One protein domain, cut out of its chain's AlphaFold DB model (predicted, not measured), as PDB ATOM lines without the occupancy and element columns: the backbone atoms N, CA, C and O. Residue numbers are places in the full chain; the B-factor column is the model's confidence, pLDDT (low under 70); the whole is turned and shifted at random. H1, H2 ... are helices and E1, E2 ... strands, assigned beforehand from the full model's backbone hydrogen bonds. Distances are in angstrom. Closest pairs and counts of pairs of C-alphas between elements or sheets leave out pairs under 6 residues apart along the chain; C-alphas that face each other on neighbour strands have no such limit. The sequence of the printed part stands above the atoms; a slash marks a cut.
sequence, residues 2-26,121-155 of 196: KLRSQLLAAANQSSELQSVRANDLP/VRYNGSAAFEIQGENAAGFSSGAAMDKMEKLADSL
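What this domain is: This is residues 2 to 26 and 121 to 155 of the 196 residues of the protein "RND efflux system, inner membrane transporter CmeB" of Klebsiella pneumoniae subsp. pneumoniae (UniProt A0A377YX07). A narrow ribbon of two antiparallel strands, E1 and E2, has both helices over one face and its other face bare: H1 along the E1 side, and H2 starting by the end of E2 and running away from the ribbon to pack on H1. Past the other end of the ribbon, beside the cut, a small turn of residues 122 to 127 extends the length. The printed part has 60 residues with two named helices and two named strands, in the order H1, E1, E2, H2, and its class is mixed, helices and strands. It is compact, with a radius of gyration of the C-alphas of 11.7 A, and elongated in outline, spanning 35 by 22 by 20 A.

How they stand to each other: The sheet is E1, residues 17 to 22, and E2, residues 131 to 135, antiparallel neighbours at 169 degrees between their directions. N 18 and O 134 are within hydrogen-bond range at 2.8 A, as are N 132 and O 21 at 2.8 A. The C-alphas of Val 20 and Gly 133 face each other at 4.0 A. H1, residues 2 to 11, comes closest to E1 with the C-alphas of Ala 11 and Leu 17, 6.6 A apart; H1 and E2 are near each other, with 6 pairs of C-alphas within 10 A. H2, residues 141 to 153, comes closest to E2 with the C-alphas of Asn 135 and Ala 144, 5.2 A apart. The closest C-alphas of E1 and H2 are those of Leu 17 and Ala 144, 5.9 A apart. H2 touches H1 with residues 148 to 152 alone; the closest C-alphas are those of Leu 7 and Leu 151, 6.7 A apart. The two helices run opposite ways at a steep tilt of 39 degrees. In H1 and H2 every O i to N i+4 pair is within hydrogen-bond range.

Where its parts are: E1 measures 13.8 A from first to last C-alpha and E2 13.4 A; C-alpha 17 is at (62.619, -40.297, 323.772). H1 is 14.2 A long, with C-alpha 2 at (71.429, -52.249, 309.755). H2 is 18.4 A long and ends with C-alpha 153 at (75.099, -50.925, 324.680). Residues 122 to 123 pair antiparallel with residues 126 to 127, a pairing outside the named strands.

The domain as a whole: The two C-alphas farthest apart are those of Gly 125 and Gly 138, at 36.0 A. Residues 27 to 120 are cut out and not printed; C-alphas 26 and 121 are 12.4 A apart across the cut, which falls in the link E1 to E2. The links H1 to E1 and E2 to H2 are tight, with 5 residues each. The mean pLDDT of the printed part is 87.8, and no printed residue is under 70.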
ATOM      1  N   LYS A   2      72.291 -51.399 308.899       80.19
ATOM      2  CA  LYS A   2      71.429 -52.249 309.755       80.19
ATOM      3  C   LYS A   2      71.443 -51.881 311.252       80.19
ATOM      4  O   LYS A   2      70.380 -51.775 311.848       80.19
ATOM      5  N   LEU A   3      72.625 -51.622 311.822       84.75
ATOM      6  CA  LEU A   3      72.792 -51.237 313.234       84.75
ATOM      7  C   LEU A   3      72.085 -49.922 313.578       84.75
ATOM      8  O   LEU A   3      71.347 -49.847 314.552       84.75
ATOM      9  N   ARG A   4      72.250 -48.903 312.728       85.88
ATOM     10  CA  ARG A   4      71.566 -47.614 312.872       85.88
ATOM     11  C   ARG A   4      70.053 -47.790 312.859       85.88
ATOM     12  O   ARG A   4      69.375 -47.286 313.742       85.88
ATOM     13  N   SER A   5      69.525 -48.507 311.867       87.12
ATOM     14  CA  SER A   5      68.082 -48.734 311.757       87.12
ATOM     15  C   SER A   5      67.532 -49.493 312.966       87.12
ATOM     16  O   SER A   5      66.441 -49.179 313.427       87.12
ATOM     17  N   GLN A   6      68.293 -50.448 313.507       88.19
ATOM     18  CA  GLN A   6      67.938 -51.165 314.730       88.19
ATOM     19  C   GLN A   6      67.902 -50.234 315.951       88.19
ATOM     20  O   GLN A   6      66.923 -50.258 316.692       88.19
ATOM     21  N   LEU A   7      68.922 -49.386 316.129       90.19
ATOM     22  CA  LEU A   7      68.968 -48.413 317.224       90.19
ATOM     23  C   LEU A   7      67.815 -47.405 317.133       90.19
ATOM     24  O   LEU A   7      67.135 -47.172 318.125       90.19
ATOM     25  N   LEU A   8      67.542 -46.862 315.941       91.12
ATOM     26  CA  LEU A   8      66.417 -45.947 315.717       91.12
ATOM     27  C   LEU A   8      65.067 -46.618 315.988       91.12
ATOM     28  O   LEU A   8      64.192 -46.009 316.594       91.12
ATOM     29  N   ALA A   9      64.887 -47.872 315.564       91.38
ATOM     30  CA  ALA A   9      63.659 -48.614 315.829       91.38
ATOM     31  C   ALA A   9      63.438 -48.823 317.334       91.38
ATOM     32  O   ALA A   9      62.322 -48.632 317.811       91.38
ATOM     33  N   ALA A  10      64.492 -49.160 318.081       91.44
ATOM     34  CA  ALA A  10      64.419 -49.313 319.531       91.44
ATOM     35  C   ALA A  10      64.198 -47.968 320.247       91.44
ATOM     36  O   ALA A  10      63.389 -47.884 321.170       91.44
ATOM     37  N   ALA A  11      64.857 -46.900 319.791       91.81
ATOM     38  CA  ALA A  11      64.686 -45.554 320.332       91.81
ATOM     39  C   ALA A  11      63.253 -45.038 320.133       91.81
ATOM     40  O   ALA A  11      62.653 -44.521 321.070       91.81
ATOM     41  N   ASN A  12      62.664 -45.273 318.958       90.69
ATOM     42  CA  ASN A  12      61.285 -44.888 318.646       90.69
ATOM     43  C   ASN A  12      60.220 -45.681 319.425       90.69
ATOM     44  O   ASN A  12      59.060 -45.281 319.441       90.69
ATOM     45  N   GLN A  13      60.583 -46.796 320.066       92.38
ATOM     46  CA  GLN A  13      59.697 -47.536 320.973       92.38
ATOM     47  C   GLN A  13      59.769 -47.027 322.419       92.38
ATOM     48  O   GLN A  13      58.958 -47.427 323.254       92.38
ATOM     49  N   SER A  14      60.737 -46.169 322.745       91.31
ATOM     50  CA  SER A  14      60.882 -45.628 324.090       91.31
ATOM     51  C   SER A  14      59.942 -44.447 324.310       91.31
ATOM     52  O   SER A  14      59.961 -43.481 323.561       91.31
ATOM     53  N   SER A  15      59.185 -44.480 325.406       92.06
ATOM     54  CA  SER A  15      58.380 -43.341 325.866       92.06
ATOM     55  C   SER A  15      59.209 -42.185 326.439       92.06
ATOM     56  O   SER A  15      58.653 -41.135 326.734       92.06
ATOM     57  N   GLU A  16      60.509 -42.395 326.664       91.12
ATOM     58  CA  GLU A  16      61.435 -41.418 327.261       91.12
ATOM     59  C   GLU A  16      62.079 -40.521 326.189       91.12
ATOM     60  O   GLU A  16      62.648 -39.474 326.502       91.12
ATOM     61  N   LEU A  17      61.977 -40.926 324.919       91.62
ATOM     62  CA  LEU A  17      62.619 -40.297 323.772       91.62
ATOM     63  C   LEU A  17      61.572 -39.772 322.792       91.62
ATOM     64  O   LEU A  17      60.518 -40.373 322.594       91.62
ATOM     65  N   GLN A  18      61.888 -38.662 322.138       91.81
ATOM     66  CA  GLN A  18      61.048 -38.059 321.116       91.81
ATOM     67  C   GLN A  18      61.901 -37.605 319.926       91.81
ATOM     68  O   GLN A  18      63.069 -37.246 320.070       91.81
ATOM     69  N   SER A  19      61.309 -37.618 318.728       89.62
ATOM     70  CA  SER A  19      61.913 -37.068 317.504       89.62
ATOM     71  C   SER A  19      63.285 -37.663 317.136       89.62
ATOM     72  O   SER A  19      64.092 -36.979 316.500       89.62
ATOM     73  N   VAL A  20      63.549 -38.925 317.510       91.50
ATOM     74  CA  VAL A  20      64.834 -39.586 317.245       91.50
ATOM     75  C   VAL A  20      64.974 -39.924 315.763       91.50
ATOM     76  O   VAL A  20      64.185 -40.676 315.192       91.50
ATOM     77  N   ARG A  21      66.008 -39.378 315.127       89.69
ATOM     78  CA  ARG A  21      66.288 -39.525 313.696       89.69
ATOM     79  C   ARG A  21      67.788 -39.549 313.436       89.69
ATOM     80  O   ARG A  21      68.563 -38.960 314.181       89.69
ATOM     81  N   ALA A  22      68.201 -40.203 312.359       87.62
ATOM     82  CA  ALA A  22      69.564 -40.047 311.870       87.62
ATOM     83  C   ALA A  22      69.708 -38.704 311.140       87.62
ATOM     84  O   ALA A  22      68.815 -38.309 310.390       87.62
ATOM     85  N   ASN A  23      70.821 -38.014 311.374       82.94
ATOM     86  CA  ASN A  23      71.225 -36.835 310.616       82.94
ATOM     87  C   ASN A  23      72.125 -37.274 309.452       82.94
ATOM     88  O   ASN A  23      73.309 -36.946 309.393       82.94
ATOM     89  N   ASP A  24      71.586 -38.111 308.566       75.06
ATOM     90  CA  ASP A  24      72.288 -38.586 307.381       75.06
ATOM     91  C   ASP A  24      71.584 -38.142 306.101       75.06
ATOM     92  O   ASP A  24      70.360 -38.024 306.038       75.06
ATOM     93  N   LEU A  25      72.379 -37.916 305.058       72.50
ATOM     94  CA  LEU A  25      71.839 -37.789 303.715       72.50
ATOM     95  C   LEU A  25      71.440 -39.184 303.215       72.50
ATOM     96  O   LEU A  25      72.180 -40.151 303.443       72.50
ATOM     97  N   PRO A  26      70.285 -39.318 302.538       72.19
ATOM     98  CA  PRO A  26      69.880 -40.590 301.959       72.19
ATOM     99  C   PRO A  26      70.932 -41.081 300.960       72.19
ATOM    100  O   PRO A  26      71.647 -40.292 300.342       72.19
ATOM    101  N   VAL A 121      79.969 -39.250 307.215       80.94
ATOM    102  CA  VAL A 121      80.173 -38.610 308.517       80.94
ATOM    103  C   VAL A 121      81.196 -39.417 309.319       80.94
ATOM    104  O   VAL A 121      81.192 -40.654 309.319       80.94
ATOM    105  N   ARG A 122      82.108 -38.714 309.993       84.06
ATOM    106  CA  ARG A 122      83.110 -39.307 310.881       84.06
ATOM    107  C   ARG A 122      83.060 -38.646 312.248       84.06
ATOM    108  O   ARG A 122      82.884 -37.436 312.336       84.06
ATOM    109  N   TYR A 123      83.282 -39.438 313.289       81.69
ATOM    110  CA  TYR A 123      83.453 -38.971 314.660       81.69
ATOM    111  C   TYR A 123      84.758 -39.553 315.211       81.69
ATOM    112  O   TYR A 123      84.997 -40.756 315.092       81.69
ATOM    113  N   ASN A 124      85.644 -38.694 315.730       82.69
ATOM    114  CA  ASN A 124      86.983 -39.067 316.214       82.69
ATOM    115  C   ASN A 124      87.770 -39.975 315.243       82.69
ATOM    116  O   ASN A 124      88.349 -40.988 315.623       82.69
ATOM    117  N   GLY A 125      87.748 -39.635 313.949       81.62
ATOM    118  CA  GLY A 125      88.476 -40.357 312.895       81.62
ATOM    119  C   GLY A 125      87.798 -41.634 312.380       81.62
ATOM    120  O   GLY A 125      88.143 -42.106 311.292       81.62
ATOM    121  N   SER A 126      86.783 -42.148 313.075       84.19
ATOM    122  CA  SER A 126      86.039 -43.352 312.683       84.19
ATOM    123  C   SER A 126      84.764 -43.009 311.915       84.19
ATOM    124  O   SER A 126      84.149 -41.973 312.159       84.19
ATOM    125  N   ALA A 127      84.361 -43.866 310.972       83.69
ATOM    126  CA  ALA A 127      83.083 -43.714 310.274       83.69
ATOM    127  C   ALA A 127      81.926 -43.835 311.272       83.69
ATOM    128  O   ALA A 127      81.879 -44.786 312.049       83.69
ATOM    129  N   ALA A 128      81.006 -42.876 311.245       85.88
ATOM    130  CA  ALA A 128      79.944 -42.762 312.232       85.88
ATOM    131  C   ALA A 128      78.614 -42.384 311.576       85.88
ATOM    132  O   ALA A 128      78.568 -41.854 310.466       85.88
ATOM    133  N   PHE A 129      77.524 -42.651 312.289       86.56
ATOM    134  CA  PHE A 129      76.206 -42.117 311.967       86.56
ATOM    135  C   PHE A 129      75.804 -41.169 313.085       86.56
ATOM    136  O   PHE A 129      75.773 -41.576 314.244       86.56
ATOM    137  N   GLU A 130      75.487 -39.927 312.740       87.25
ATOM    138  CA  GLU A 130      74.932 -38.988 313.706       87.25
ATOM    139  C   GLU A 130      73.444 -39.294 313.907       87.25
ATOM    140  O   GLU A 130      72.691 -39.463 312.943       87.25
ATOM    141  N   ILE A 131      73.019 -39.389 315.165       89.25
ATOM    142  CA  ILE A 131      71.620 -39.562 315.554       89.25
ATOM    143  C   ILE A 131      71.259 -38.405 316.473       89.25
ATOM    144  O   ILE A 131      71.934 -38.156 317.466       89.25
ATOM    145  N   GLN A 132      70.178 -37.718 316.133       90.56
ATOM    146  CA  GLN A 132      69.640 -36.592 316.879       90.56
ATOM    147  C   GLN A 132      68.276 -36.968 317.440       90.56
ATOM    148  O   GLN A 132      67.495 -37.657 316.788       90.56
ATOM    149  N   GLY A 133      67.975 -36.493 318.640       89.44
ATOM    150  CA  GLY A 133      66.705 -36.727 319.309       89.44
ATOM    151  C   GLY A 133      66.557 -35.818 320.520       89.44
ATOM    152  O   GLY A 133      67.495 -35.117 320.898       89.44
ATOM    153  N   GLU A 134      65.374 -35.834 321.115       89.88
ATOM    154  CA  GLU A 134      65.011 -35.001 322.260       89.88
ATOM    155  C   GLU A 134      64.415 -35.863 323.380       89.88
ATOM    156  O   GLU A 134      63.959 -36.988 323.153       89.88
ATOM    157  N   ASN A 135      64.415 -35.339 324.606       91.75
ATOM    158  CA  ASN A 135      63.689 -35.950 325.715       91.75
ATOM    159  C   ASN A 135      62.177 -35.800 325.501       91.75
ATOM    160  O   ASN A 135      61.694 -34.729 325.133       91.75
ATOM    161  N   ALA A 136      61.425 -36.863 325.779       91.69
ATOM    162  CA  ALA A 136      59.971 -36.789 325.787       91.69
ATOM    163  C   ALA A 136      59.462 -35.903 326.940       91.69
ATOM    164  O   ALA A 136      60.147 -35.678 327.947       91.69
ATOM    165  N   ALA A 137      58.225 -35.415 326.816       89.62
ATOM    166  CA  ALA A 137      57.588 -34.612 327.854       89.62
ATOM    167  C   ALA A 137      57.580 -35.348 329.209       89.62
ATOM    168  O   ALA A 137      57.151 -36.495 329.305       89.62
ATOM    169  N   GLY A 138      58.044 -34.671 330.264       87.94
ATOM    170  CA  GLY A 138      58.144 -35.242 331.612       87.94
ATOM    171  C   GLY A 138      59.463 -35.962 331.922       87.94
ATOM    172  O   GLY A 138      59.662 -36.357 333.067       87.94
ATOM    173  N   PHE A 139      60.381 -36.078 330.957       90.38
ATOM    174  CA  PHE A 139      61.728 -36.622 331.160       90.38
ATOM    175  C   PHE A 139      62.790 -35.527 331.049       90.38
ATOM    176  O   PHE A 139      62.599 -34.537 330.346       90.38
ATOM    177  N   SER A 140      63.916 -35.689 331.749       89.94
ATOM    178  CA  SER A 140      65.073 -34.798 331.615       89.94
ATOM    179  C   SER A 140      65.949 -35.204 330.426       89.94
ATOM    180  O   SER A 140      65.912 -36.348 329.970       89.94
ATOM    181  N   SER A 141      66.791 -34.286 329.947       86.81
ATOM    182  CA  SER A 141      67.796 -34.597 328.921       86.81
ATOM    183  C   SER A 141      68.805 -35.652 329.391       86.81
ATOM    184  O   SER A 141      69.230 -36.482 328.595       86.81
ATOM    185  N   GLY A 142      69.143 -35.671 330.687       88.00
ATOM    186  CA  GLY A 142      69.977 -36.715 331.287       88.00
ATOM    187  C   GLY A 142      69.326 -38.096 331.211       88.00
ATOM    188  O   GLY A 142      69.955 -39.029 330.733       88.00
ATOM    189  N   ALA A 143      68.042 -38.209 331.572       88.44
ATOM    190  CA  ALA A 143      67.313 -39.475 331.480       88.44
ATOM    191  C   ALA A 143      67.227 -39.989 330.031       88.44
ATOM    192  O   ALA A 143      67.425 -41.177 329.778       88.44
ATOM    193  N   ALA A 144      66.999 -39.089 329.069       89.81
ATOM    194  CA  ALA A 144      67.002 -39.433 327.650       89.81
ATOM    195  C   ALA A 144      68.377 -39.931 327.167       89.81
ATOM    196  O   ALA A 144      68.454 -40.894 326.402       89.81
ATOM    197  N   MET A 145      69.471 -39.327 327.635       89.25
ATOM    198  CA  MET A 145      70.819 -39.804 327.319       89.25
ATOM    199  C   MET A 145      71.100 -41.167 327.928       89.25
ATOM    200  O   MET A 145      71.458 -42.071 327.184       89.25
ATOM    201  N   ASP A 146      70.845 -41.352 329.225       92.50
ATOM    202  CA  ASP A 146      71.023 -42.643 329.899       92.50
ATOM    203  C   ASP A 146      70.234 -43.748 329.180       92.50
ATOM    204  O   ASP A 146      70.657 -44.905 329.100       92.50
ATOM    205  N   LYS A 147      69.058 -43.402 328.637       92.06
ATOM    206  CA  LYS A 147      68.265 -44.319 327.826       92.06
ATOM    207  C   LYS A 147      68.938 -44.652 326.499       92.06
ATOM    208  O   LYS A 147      68.989 -45.827 326.139       92.06
ATOM    209  N   MET A 148      69.444 -43.652 325.782       91.19
ATOM    210  CA  MET A 148      70.172 -43.852 324.527       91.19
ATOM    211  C   MET A 148      71.455 -44.663 324.719       91.19
ATOM    212  O   MET A 148      71.729 -45.534 323.897       91.19
ATOM    213  N   GLU A 149      72.189 -44.451 325.811       91.25
ATOM    214  CA  GLU A 149      73.381 -45.230 326.169       91.25
ATOM    215  C   GLU A 149      73.026 -46.708 326.373       91.25
ATOM    216  O   GLU A 149      73.589 -47.579 325.715       91.25
ATOM    217  N   LYS A 150      71.982 -47.001 327.165       91.75
ATOM    218  CA  LYS A 150      71.486 -48.379 327.359       91.75
ATOM    219  C   LYS A 150      71.069 -49.053 326.051       91.75
ATOM    220  O   LYS A 150      71.263 -50.256 325.882       91.75
ATOM    221  N   LEU A 151      70.450 -48.304 325.137       91.00
ATOM    222  CA  LEU A 151      70.080 -48.822 323.820       91.00
ATOM    223  C   LEU A 151      71.316 -49.065 322.944       91.00
ATOM    224  O   LEU A 151      71.367 -50.075 322.242       91.00
ATOM    225  N   ALA A 152      72.315 -48.185 322.998       89.81
ATOM    226  CA  ALA A 152      73.560 -48.333 322.253       89.81
ATOM    227  C   ALA A 152      74.399 -49.521 322.756       89.81
ATOM    228  O   ALA A 152      74.923 -50.274 321.938       89.81
ATOM    229  N   ASP A 153      74.433 -49.765 324.066       90.00
ATOM    230  CA  ASP A 153      75.099 -50.925 324.680       90.00
ATOM    231  C   ASP A 153      74.458 -52.266 324.295       90.00
ATOM    232  O   ASP A 153      75.099 -53.314 324.370       90.00
ATOM    233  N   SER A 154      73.201 -52.254 323.841       88.06
ATOM    234  CA  SER A 154      72.524 -53.451 323.327       88.06
ATOM    235  C   SER A 154      72.921 -53.821 321.890       88.06
ATOM    236  O   SER A 154      72.486 -54.854 321.369       88.06
ATOM    237  N   LEU A 155      73.729 -52.989 321.221       86.94
ATOM    238  CA  LEU A 155      74.200 -53.264 319.868       86.94
ATOM    239  C   LEU A 155      75.272 -54.373 319.853       86.94
ATOM    240  O   LEU A 155      76.023 -54.541 320.811       86.94
TER     241      LEU A 155